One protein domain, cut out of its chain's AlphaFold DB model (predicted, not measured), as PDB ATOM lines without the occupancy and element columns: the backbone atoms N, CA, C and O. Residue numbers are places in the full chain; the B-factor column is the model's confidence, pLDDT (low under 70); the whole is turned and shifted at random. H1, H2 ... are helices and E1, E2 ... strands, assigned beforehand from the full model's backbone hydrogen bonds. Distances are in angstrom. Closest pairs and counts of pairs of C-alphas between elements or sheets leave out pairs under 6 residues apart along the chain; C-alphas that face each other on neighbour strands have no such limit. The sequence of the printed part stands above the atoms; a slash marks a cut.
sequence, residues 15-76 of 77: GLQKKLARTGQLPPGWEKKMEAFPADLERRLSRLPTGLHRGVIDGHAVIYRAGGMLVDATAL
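Overview. This is residues 15 to 76 of the 77 residues of an uncharacterized protein of Acidobacteria bacterium (UniProt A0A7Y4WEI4). A strongly twisted sheet of four antiparallel strands makes the middle of this domain, and two short helices stand at opposite ends of its longest axis. H1, at one end, only grazes the sheet beside the edge strand E4, while H2, at the other end, sits off the sheet in the stretch that joins E1 to E2. The printed part has 62 residues with two named helices and four named strands, in the order H1, E1, H2, E2, E3, E4 along the chain. The sheet runs E1, E2, E3, E4, and the class is mixed, helices and strands. The whole is compact, with a radius of gyration of the C-alphas of 11.3 A, and the C-alphas span 32 by 23 by 18 A along their three main axes.

Along the chain. H1 is residues 15 to 23, the longest helix, and measures 12.4 A from C-alpha 15 at (119.387, 100.943, 62.720) to C-alpha 23. E1 is the short strand of residues 34 to 36, 6.7 A from first to last C-alpha. H2 follows as residues 39 to 44, 8.7 A long, with C-alpha 39 at (103.981, 90.035, 82.226). E2, residues 52 to 57, is 15.7 A long. E3, residues 60 to 65, is 16.2 A long. E4, residues 69 to 75, is the longest strand at 18.0 A and ends with C-alpha 75 at (115.401, 101.141, 76.015).

Arrangement. The sheet begins at the edge strand E1, which is antiparallel to E2. The C-alphas of Glu 35 and Val 56 face each other at 4.9 A, and N 35 and O 56, at 2.8 A, are within hydrogen-bond range. E2 and E3, both inner strands, form a hairpin, with 149 degrees between their N-to-C directions. In this pair N 55 and O 62 are within hydrogen-bond range at 3.0 A, and so are N 64 and O 53 at 2.9 A. E3 and E4 form a second hairpin, with 164 degrees between their directions, and E4 is the other edge strand. Here N 61 and O 74 are within hydrogen-bond range at 2.8 A, and O 63 is within range of both N 71, at 2.8 A, and N 72, at 3.2 A. E2, E3 and E4 make a meander, each strand the antiparallel neighbour of the one before. E1 and E4 are apart. H1 is on the sheet but only grazes it, with its residues 16 to 23; the closest C-alphas of H1 and E4 are those of Leu 20 and Leu 70, 7.4 A apart. H2 is not on the sheet, with 2 pairs of C-alphas within 10 A, and it is apart from E3, from E4 and from H1. In both H1 and H2 every O i to N i+4 pair is within hydrogen-bond range.

Size, cuts and confidence. The two C-alphas farthest apart are those of Arg 22 in H1 and Asp 40 in H2, 33.1 A, while the first and last printed C-alphas, Gly 15 and Leu 76, are 17.2 A apart. From edge to edge of the sheet the strands' lines turn by 107 degrees, and its C-alphas lie up to 5.1 A off the best plane through them. The printed part has no cut. The links E1 to H2, E2 to E3 and E3 to E4 are tight, those from H1 to E1 and from H2 to E2 are short, with 10 and 7 residues between the elements, and no link is long. The mean pLDDT of the printed part is 78.5; it is under 70 at residues 15, 19, 24, 27 to 28 and 75 to 76.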
ATOM      1  N   GLY A  15     119.935 101.674  63.864       68.56
ATOM      2  CA  GLY A  15     119.387 100.943  62.720       68.56
ATOM      3  C   GLY A  15     117.856 100.976  62.634       68.56
ATOM      4  O   GLY A  15     117.307 101.096  61.538       68.56
ATOM      5  N   LEU A  16     117.164 100.921  63.775       70.38
ATOM      6  CA  LEU A  16     115.705 100.952  63.853       70.38
ATOM      7  C   LEU A  16     115.184 102.384  63.688       70.38
ATOM      8  O   LEU A  16     114.250 102.604  62.920       70.38
ATOM      9  N   GLN A  17     115.860 103.366  64.292       72.19
ATOM     10  CA  GLN A  17     115.556 104.786  64.120       72.19
ATOM     11  C   GLN A  17     115.608 105.199  62.643       72.19
ATOM     12  O   GLN A  17     114.655 105.790  62.139       72.19
ATOM     13  N   LYS A  18     116.681 104.847  61.916       73.88
ATOM     14  CA  LYS A  18     116.819 105.195  60.490       73.88
ATOM     15  C   LYS A  18     115.738 104.563  59.617       73.88
ATOM     16  O   LYS A  18     115.253 105.209  58.691       73.88
ATOM     17  N   LYS A  19     115.364 103.305  59.878       69.69
ATOM     18  CA  LYS A  19     114.345 102.622  59.070       69.69
ATOM     19  C   LYS A  19     112.942 103.120  59.388       69.69
ATOM     20  O   LYS A  19     112.199 103.413  58.463       69.69
ATOM     21  N   LEU A  20     112.613 103.319  60.662       70.38
ATOM     22  CA  LEU A  20     111.322 103.876  61.065       70.38
ATOM     23  C   LEU A  20     111.134 105.316  60.606       70.38
ATOM     24  O   LEU A  20     110.050 105.647  60.142       70.38
ATOM     25  N   ALA A  21     112.183 106.139  60.639       70.12
ATOM     26  CA  ALA A  21     112.132 107.480  60.062       70.12
ATOM     27  C   ALA A  21     111.841 107.460  58.550       70.12
ATOM     28  O   ALA A  21     111.294 108.418  58.018       70.12
ATOM     29  N   ARG A  22     112.198 106.370  57.852       71.94
ATOM     30  CA  ARG A  22     112.019 106.225  56.403       71.94
ATOM     31  C   ARG A  22     110.697 105.559  56.007       71.94
ATOM     32  O   ARG A  22     110.128 105.945  54.995       71.94
ATOM     33  N   THR A  23     110.241 104.544  56.740       70.81
ATOM     34  CA  THR A  23     109.071 103.722  56.363       70.81
ATOM     35  C   THR A  23     107.957 103.693  57.406       70.81
ATOM     36  O   THR A  23     106.863 103.242  57.091       70.81
ATOM     37  N   GLY A  24     108.202 104.124  58.649       69.19
ATOM     38  CA  GLY A  24     107.218 104.070  59.743       69.19
ATOM     39  C   GLY A  24     106.787 102.656  60.160       69.19
ATOM     40  O   GLY A  24     105.861 102.494  60.951       69.19
ATOM     41  N   GLN A  25     107.446 101.625  59.631       72.62
ATOM     42  CA  GLN A  25     107.087 100.219  59.806       72.62
ATOM     43  C   GLN A  25     108.268  99.407  60.329       72.62
ATOM     44  O   GLN A  25     109.430  99.695  60.017       72.62
ATOM     45  N   LEU A  26     107.952  98.365  61.098       71.50
ATOM     46  CA  LEU A  26     108.900  97.355  61.528       71.50
ATOM     47  C   LEU A  26     109.585  96.746  60.299       71.50
ATOM     48  O   LEU A  26     108.919  96.408  59.318       71.50
ATOM     49  N   PRO A  27     110.916  96.585  60.324       68.19
ATOM     50  CA  PRO A  27     111.603  95.996  59.194       68.19
ATOM     51  C   PRO A  27     111.259  94.505  59.051       68.19
ATOM     52  O   PRO A  27     111.173  93.801  60.063       68.19
ATOM     53  N   PRO A  28     111.175  93.988  57.812       67.25
ATOM     54  CA  PRO A  28     110.996  92.559  57.583       67.25
ATOM     55  C   PRO A  28     112.128  91.780  58.271       67.25
ATOM     56  O   PRO A  28     113.304  92.126  58.128       67.25
ATOM     57  N   GLY A  29     111.764  90.775  59.073       70.62
ATOM     58  CA  GLY A  29     112.684  89.968  59.885       70.62
ATOM     59  C   GLY A  29     112.739  90.329  61.375       70.62
ATOM     60  O   GLY A  29     113.184  89.504  62.169       70.62
ATOM     61  N   TRP A  30     112.241  91.499  61.785       73.12
ATOM     62  CA  TRP A  30     112.163  91.860  63.208       73.12
ATOM     63  C   TRP A  30     110.974  91.235  63.922       73.12
ATOM     64  O   TRP A  30     111.052  91.025  65.123       73.12
ATOM     65  N   GLU A  31     109.933  90.838  63.191       72.12
ATOM     66  CA  GLU A  31     108.845  90.018  63.740       72.12
ATOM     67  C   GLU A  31     109.380  88.740  64.400       72.12
ATOM     68  O   GLU A  31     108.865  88.316  65.424       72.12
ATOM     69  N   LYS A  32     110.475  88.171  63.871       76.38
ATOM     70  CA  LYS A  32     111.145  86.998  64.455       76.38
ATOM     71  C   LYS A  32     111.981  87.315  65.695       76.38
ATOM     72  O   LYS A  32     112.289  86.409  66.456       76.38
ATOM     73  N   LYS A  33     112.397  88.573  65.859       80.06
ATOM     74  CA  LYS A  33     113.138  89.066  67.029       80.06
ATOM     75  C   LYS A  33     112.214  89.663  68.091       80.06
ATOM     76  O   LYS A  33     112.707  90.140  69.106       80.06
ATOM     77  N   MET A  34     110.908  89.705  67.826       81.12
ATOM     78  CA  MET A  34     109.926  90.218  68.764       81.12
ATOM     79  C   MET A  34     109.708  89.183  69.860       81.12
ATOM     80  O   MET A  34     109.236  88.075  69.613       81.12
ATOM     81  N   GLU A  35     110.030  89.579  71.076       88.00
ATOM     82  CA  GLU A  35     109.758  88.834  72.288       88.00
ATOM     83  C   GLU A  35     108.468  89.346  72.933       88.00
ATOM     84  O   GLU A  35     108.083  90.516  72.791       88.00
ATOM     85  N   ALA A  36     107.783  88.451  73.644       85.81
ATOM     86  CA  ALA A  36     106.597  88.812  74.402       85.81
ATOM     87  C   ALA A  36     106.948  89.870  75.453       85.81
ATOM     88  O   ALA A  36     108.011  89.836  76.075       85.81
ATOM     89  N   PHE A  37     106.036  90.816  75.663       87.94
ATOM     90  CA  PHE A  37     106.240  91.815  76.696       87.94
ATOM     91  C   PHE A  37     106.213  91.148  78.086       87.94
ATOM     92  O   PHE A  37     105.324  90.335  78.344       87.94
ATOM     93  N   PRO A  38     107.154  91.464  78.994       86.88
ATOM     94  CA  PRO A  38     107.210  90.831  80.307       86.88
ATOM     95  C   PRO A  38     105.911  91.053  81.086       86.88
ATOM     96  O   PRO A  38     105.509  92.197  81.310       86.88
ATOM     97  N   ALA A  39     105.278  89.973  81.548       85.62
ATOM     98  CA  ALA A  39     103.981  90.035  82.226       85.62
ATOM     99  C   ALA A  39     104.010  90.903  83.500       85.62
ATOM    100  O   ALA A  39     103.046  91.600  83.816       85.62
ATOM    101  N   ASP A  40     105.125  90.913  84.231       88.50
ATOM    102  CA  ASP A  40     105.317  91.786  85.395       88.50
ATOM    103  C   ASP A  40     105.280  93.266  85.030       88.50
ATOM    104  O   ASP A  40     104.686  94.077  85.743       88.50
ATOM    105  N   LEU A  41     105.880  93.622  83.896       85.19
ATOM    106  CA  LEU A  41     105.885  94.989  83.403       85.19
ATOM    107  C   LEU A  41     104.522  95.342  82.799       85.19
ATOM    108  O   LEU A  41     104.025  96.444  83.014       85.19
ATOM    109  N   GLU A  42     103.869  94.394  82.122       86.31
ATOM    110  CA  GLU A  42     102.524  94.577  81.576       86.31
ATOM    111  C   GLU A  42     101.504  94.922  82.662       86.31
ATOM    112  O   GLU A  42     100.717  95.849  82.488       86.31
ATOM    113  N   ARG A  43     101.569  94.229  83.806       86.44
ATOM    114  CA  ARG A  43     100.688  94.462  84.961       86.44
ATOM    115  C   ARG A  43     100.921  95.809  85.641       86.44
ATOM    116  O   ARG A  43      99.997  96.358  86.235       86.44
ATOM    117  N   ARG A  44     102.149  96.328  85.584       87.56
ATOM    118  CA  ARG A  44     102.530  97.611  86.199       87.56
ATOM    119  C   ARG A  44     102.222  98.808  85.306       87.56
ATOM    120  O   ARG A  44     102.061  99.916  85.810       87.56
ATOM    121  N   LEU A  45     102.178  98.603  83.994       84.75
ATOM    122  CA  LEU A  45     101.905  99.656  83.027       84.75
ATOM    123  C   LEU A  45     100.403  99.808  82.776       84.75
ATOM    124  O   LEU A  45      99.618  98.867  82.870       84.75
ATOM    125  N   SER A  46      99.995 101.014  82.385       84.50
ATOM    126  CA  SER A  46      98.620 101.284  81.968       84.50
ATOM    127  C   SER A  46      98.232 100.431  80.758       84.50
ATOM    128  O   SER A  46      99.073 100.105  79.912       84.50
ATOM    129  N   ARG A  47      96.946 100.069  80.665       83.88
ATOM    130  CA  ARG A  47      96.426  99.317  79.516       83.88
ATOM    131  C   ARG A  47      96.677 100.081  78.219       83.88
ATOM    132  O   ARG A  47      96.472 101.294  78.147       83.88
ATOM    133  N   LEU A  48      97.094  99.346  77.195       83.62
ATOM    134  CA  LEU A  48      97.187  99.880  75.846       83.62
ATOM    135  C   LEU A  48      95.783 100.160  75.288       83.62
ATOM    136  O   LEU A  48      94.864  99.370  75.516       83.62
ATOM    137  N   PRO A  49      95.614 101.252  74.526       83.50
ATOM    138  CA  PRO A  49      94.475 101.442  73.647       83.50
ATOM    139  C   PRO A  49      94.291 100.250  72.707       83.50
ATOM    140  O   PRO A  49      95.261  99.640  72.251       83.50
ATOM    141  N   THR A  50      93.040  99.961  72.366       82.69
ATOM    142  CA  THR A  50      92.677  98.877  71.453       82.69
ATOM    143  C   THR A  50      93.425  98.989  70.120       82.69
ATOM    144  O   THR A  50      93.479 100.058  69.510       82.69
ATOM    145  N   GLY A  51      93.996  97.871  69.664       83.38
ATOM    146  CA  GLY A  51      94.760  97.784  68.414       83.38
ATOM    147  C   GLY A  51      96.242  98.147  68.538       83.38
ATOM    148  O   GLY A  51      96.961  98.059  67.542       83.38
ATOM    149  N   LEU A  52      96.705  98.541  69.729       85.50
ATOM    150  CA  LEU A  52      98.125  98.648  70.051       85.50
ATOM    151  C   LEU A  52      98.588  97.425  70.840       85.50
ATOM    152  O   LEU A  52      97.881  96.909  71.704       85.50
ATOM    153  N   HIS A  53      99.810  97.008  70.554       86.62
ATOM    154  CA  HIS A  53     100.483  95.863  71.141       86.62
ATOM    155  C   HIS A  53     101.826  96.302  71.715       86.62
ATOM    156  O   HIS A  53     102.431  97.262  71.232       86.62
ATOM    157  N   ARG A  54     102.282  95.601  72.751       88.06
ATOM    158  CA  ARG A  54     103.616  95.757  73.333       88.06
ATOM    159  C   ARG A  54     104.452  94.533  73.006       88.06
ATOM    160  O   ARG A  54     103.941  93.419  72.993       88.06
ATOM    161  N   GLY A  55     105.734  94.759  72.787       87.94
ATOM    162  CA  GLY A  55     106.725  93.704  72.637       87.94
ATOM    163  C   GLY A  55     108.075  94.168  73.149       87.94
ATOM    164  O   GLY A  55     108.254  95.339  73.496       87.94
ATOM    165  N   VAL A  56     109.018  93.240  73.201       86.69
ATOM    166  CA  VAL A  56     110.424  93.540  73.455       86.69
ATOM    167  C   VAL A  56     111.232  93.140  72.236       86.69
ATOM    168  O   VAL A  56     110.953  92.141  71.585       86.69
ATOM    169  N   ILE A  57     112.204  93.965  71.885       82.44
ATOM    170  CA  ILE A  57     113.078  93.755  70.748       82.44
ATOM    171  C   ILE A  57     114.487  94.138  71.171       82.44
ATOM    172  O   ILE A  57     114.750  95.318  71.394       82.44
ATOM    173  N   ASP A  58     115.402  93.169  71.238       79.19
ATOM    174  CA  ASP A  58     116.828  93.436  71.492       79.19
ATOM    175  C   ASP A  58     117.033  94.295  72.761       79.19
ATOM    176  O   ASP A  58     117.753  95.291  72.759       79.19
ATOM    177  N   GLY A  59     116.271  93.996  73.822       80.31
ATOM    178  CA  GLY A  59     116.279  94.768  75.072       80.31
ATOM    179  C   GLY A  59     115.472  96.073  75.074       80.31
ATOM    180  O   GLY A  59     115.483  96.805  76.059       80.31
ATOM    181  N   HIS A  60     114.748  96.380  74.001       80.38
ATOM    182  CA  HIS A  60     113.945  97.594  73.884       80.38
ATOM    183  C   HIS A  60     112.460  97.260  73.943       80.38
ATOM    184  O   HIS A  60     111.965  96.445  73.169       80.38
ATOM    185  N   ALA A  61     111.728  97.923  74.830       84.94
ATOM    186  CA  ALA A  61     110.277  97.873  74.828       84.94
ATOM    187  C   ALA A  61     109.742  98.660  73.629       84.94
ATOM    188  O   ALA A  61     110.087  99.826  73.445       84.94
ATOM    189  N   VAL A  62     108.869  98.043  72.839       84.06
ATOM    190  CA  VAL A  62     108.236  98.663  71.672       84.06
ATOM    191  C   VAL A  62     106.719  98.612  71.786       84.06
ATOM    192  O   VAL A  62     106.147  97.643  72.284       84.06
ATOM    193  N   ILE A  63     106.059  99.655  71.291       86.44
ATOM    194  CA  ILE A  63     104.616  99.710  71.082       86.44
ATOM    195  C   ILE A  63     104.368  99.749  69.581       86.44
ATOM    196  O   ILE A  63     104.903 100.605  68.877       86.44
ATOM    197  N   TYR A  64     103.537  98.841  69.086       83.69
ATOM    198  CA  TYR A  64     103.246  98.712  67.663       83.69
ATOM    199  C   TYR A  64     101.761  98.444  67.405       83.69
ATOM    200  O   TYR A  64     101.020  98.041  68.296       83.69
ATOM    201  N   ARG A  65     101.309  98.691  66.178       84.00
ATOM    202  CA  ARG A  65      99.944  98.416  65.713       84.00
ATOM    203  C   ARG A  65      99.919  97.141  64.868       84.00
ATOM    204  O   ARG A  65     100.929  96.783  64.257       84.00
ATOM    205  N   ALA A  66      98.759  96.489  64.783       72.19
ATOM    206  CA  ALA A  66      98.524  95.429  63.801       72.19
ATOM    207  C   ALA A  66      98.942  95.902  62.390       72.19
ATOM    208  O   ALA A  66      98.583  97.005  61.975       72.19
ATOM    209  N   GLY A  67      99.757  95.101  61.692       73.44
ATOM    210  CA  GLY A  67     100.412  95.486  60.430       73.44
ATOM    211  C   GLY A  67     101.850  96.006  60.575       73.44
ATOM    212  O   GLY A  67     102.437  96.457  59.596       73.44
ATOM    213  N   GLY A  68     102.426  95.959  61.783       71.31
ATOM    214  CA  GLY A  68     103.849  96.226  62.005       71.31
ATOM    215  C   GLY A  68     104.218  97.708  62.075       71.31
ATOM    216  O   GLY A  68     105.390  98.046  61.982       71.31
ATOM    217  N   MET A  69     103.263  98.624  62.242       75.06
ATOM    218  CA  MET A  69     103.580 100.044  62.439       75.06
ATOM    219  C   MET A  69     104.106 100.266  63.858       75.06
ATOM    220  O   MET A  69     103.383  99.999  64.815       75.06
ATOM    221  N   LEU A  70     105.328 100.783  64.006       74.88
ATOM    222  CA  LEU A  70     105.883 101.105  65.322       74.88
ATOM    223  C   LEU A  70     105.438 102.510  65.737       74.88
ATOM    224  O   LEU A  70     105.628 103.476  65.000       74.88
ATOM    225  N   VAL A  71     104.822 102.600  66.911       73.94
ATOM    226  CA  VAL A  71     104.266 103.839  67.463       73.94
ATOM    227  C   VAL A  71     105.244 104.474  68.439       73.94
ATOM    228  O   VAL A  71     105.418 105.687  68.413       73.94
ATOM    229  N   ASP A  72     105.890 103.667  69.279       72.50
ATOM    230  CA  ASP A  72     106.839 104.160  70.275       72.50
ATOM    231  C   ASP A  72     107.836 103.077  70.689       72.50
ATOM    232  O   ASP A  72     107.557 101.883  70.541       72.50
ATOM    233  N   ALA A  73     108.998 103.480  71.198       72.56
ATOM    234  CA  ALA A  73     109.984 102.549  71.723       72.56
ATOM    235  C   ALA A  73     110.894 103.185  72.769       72.56
ATOM    236  O   ALA A  73     111.314 104.335  72.639       72.56
ATOM    237  N   THR A  74     111.263 102.391  73.771       72.62
ATOM    238  CA  THR A  74     112.201 102.793  74.810       72.62
ATOM    239  C   THR A  74     113.171 101.672  75.157       72.62
ATOM    240  O   THR A  74     112.788 100.505  75.230       72.62
ATOM    241  N   ALA A  75     114.429 102.035  75.406       68.31
ATOM    242  CA  ALA A  75     115.401 101.141  76.015       68.31
ATOM    243  C   ALA A  75     114.930 100.767  77.427       68.31
ATOM    244  O   ALA A  75     114.345 101.603  78.127       68.31
ATOM    245  N   LEU A  76     115.141  99.508  77.816       67.12
ATOM    246  CA  LEU A  76     114.821  99.029  79.161       67.12
ATOM    247  C   LEU A  76     115.987  99.208  80.150       67.12
ATOM    248  O   LEU A  76     115.792  98.951  81.339       67.12
TER     249      LEU A  76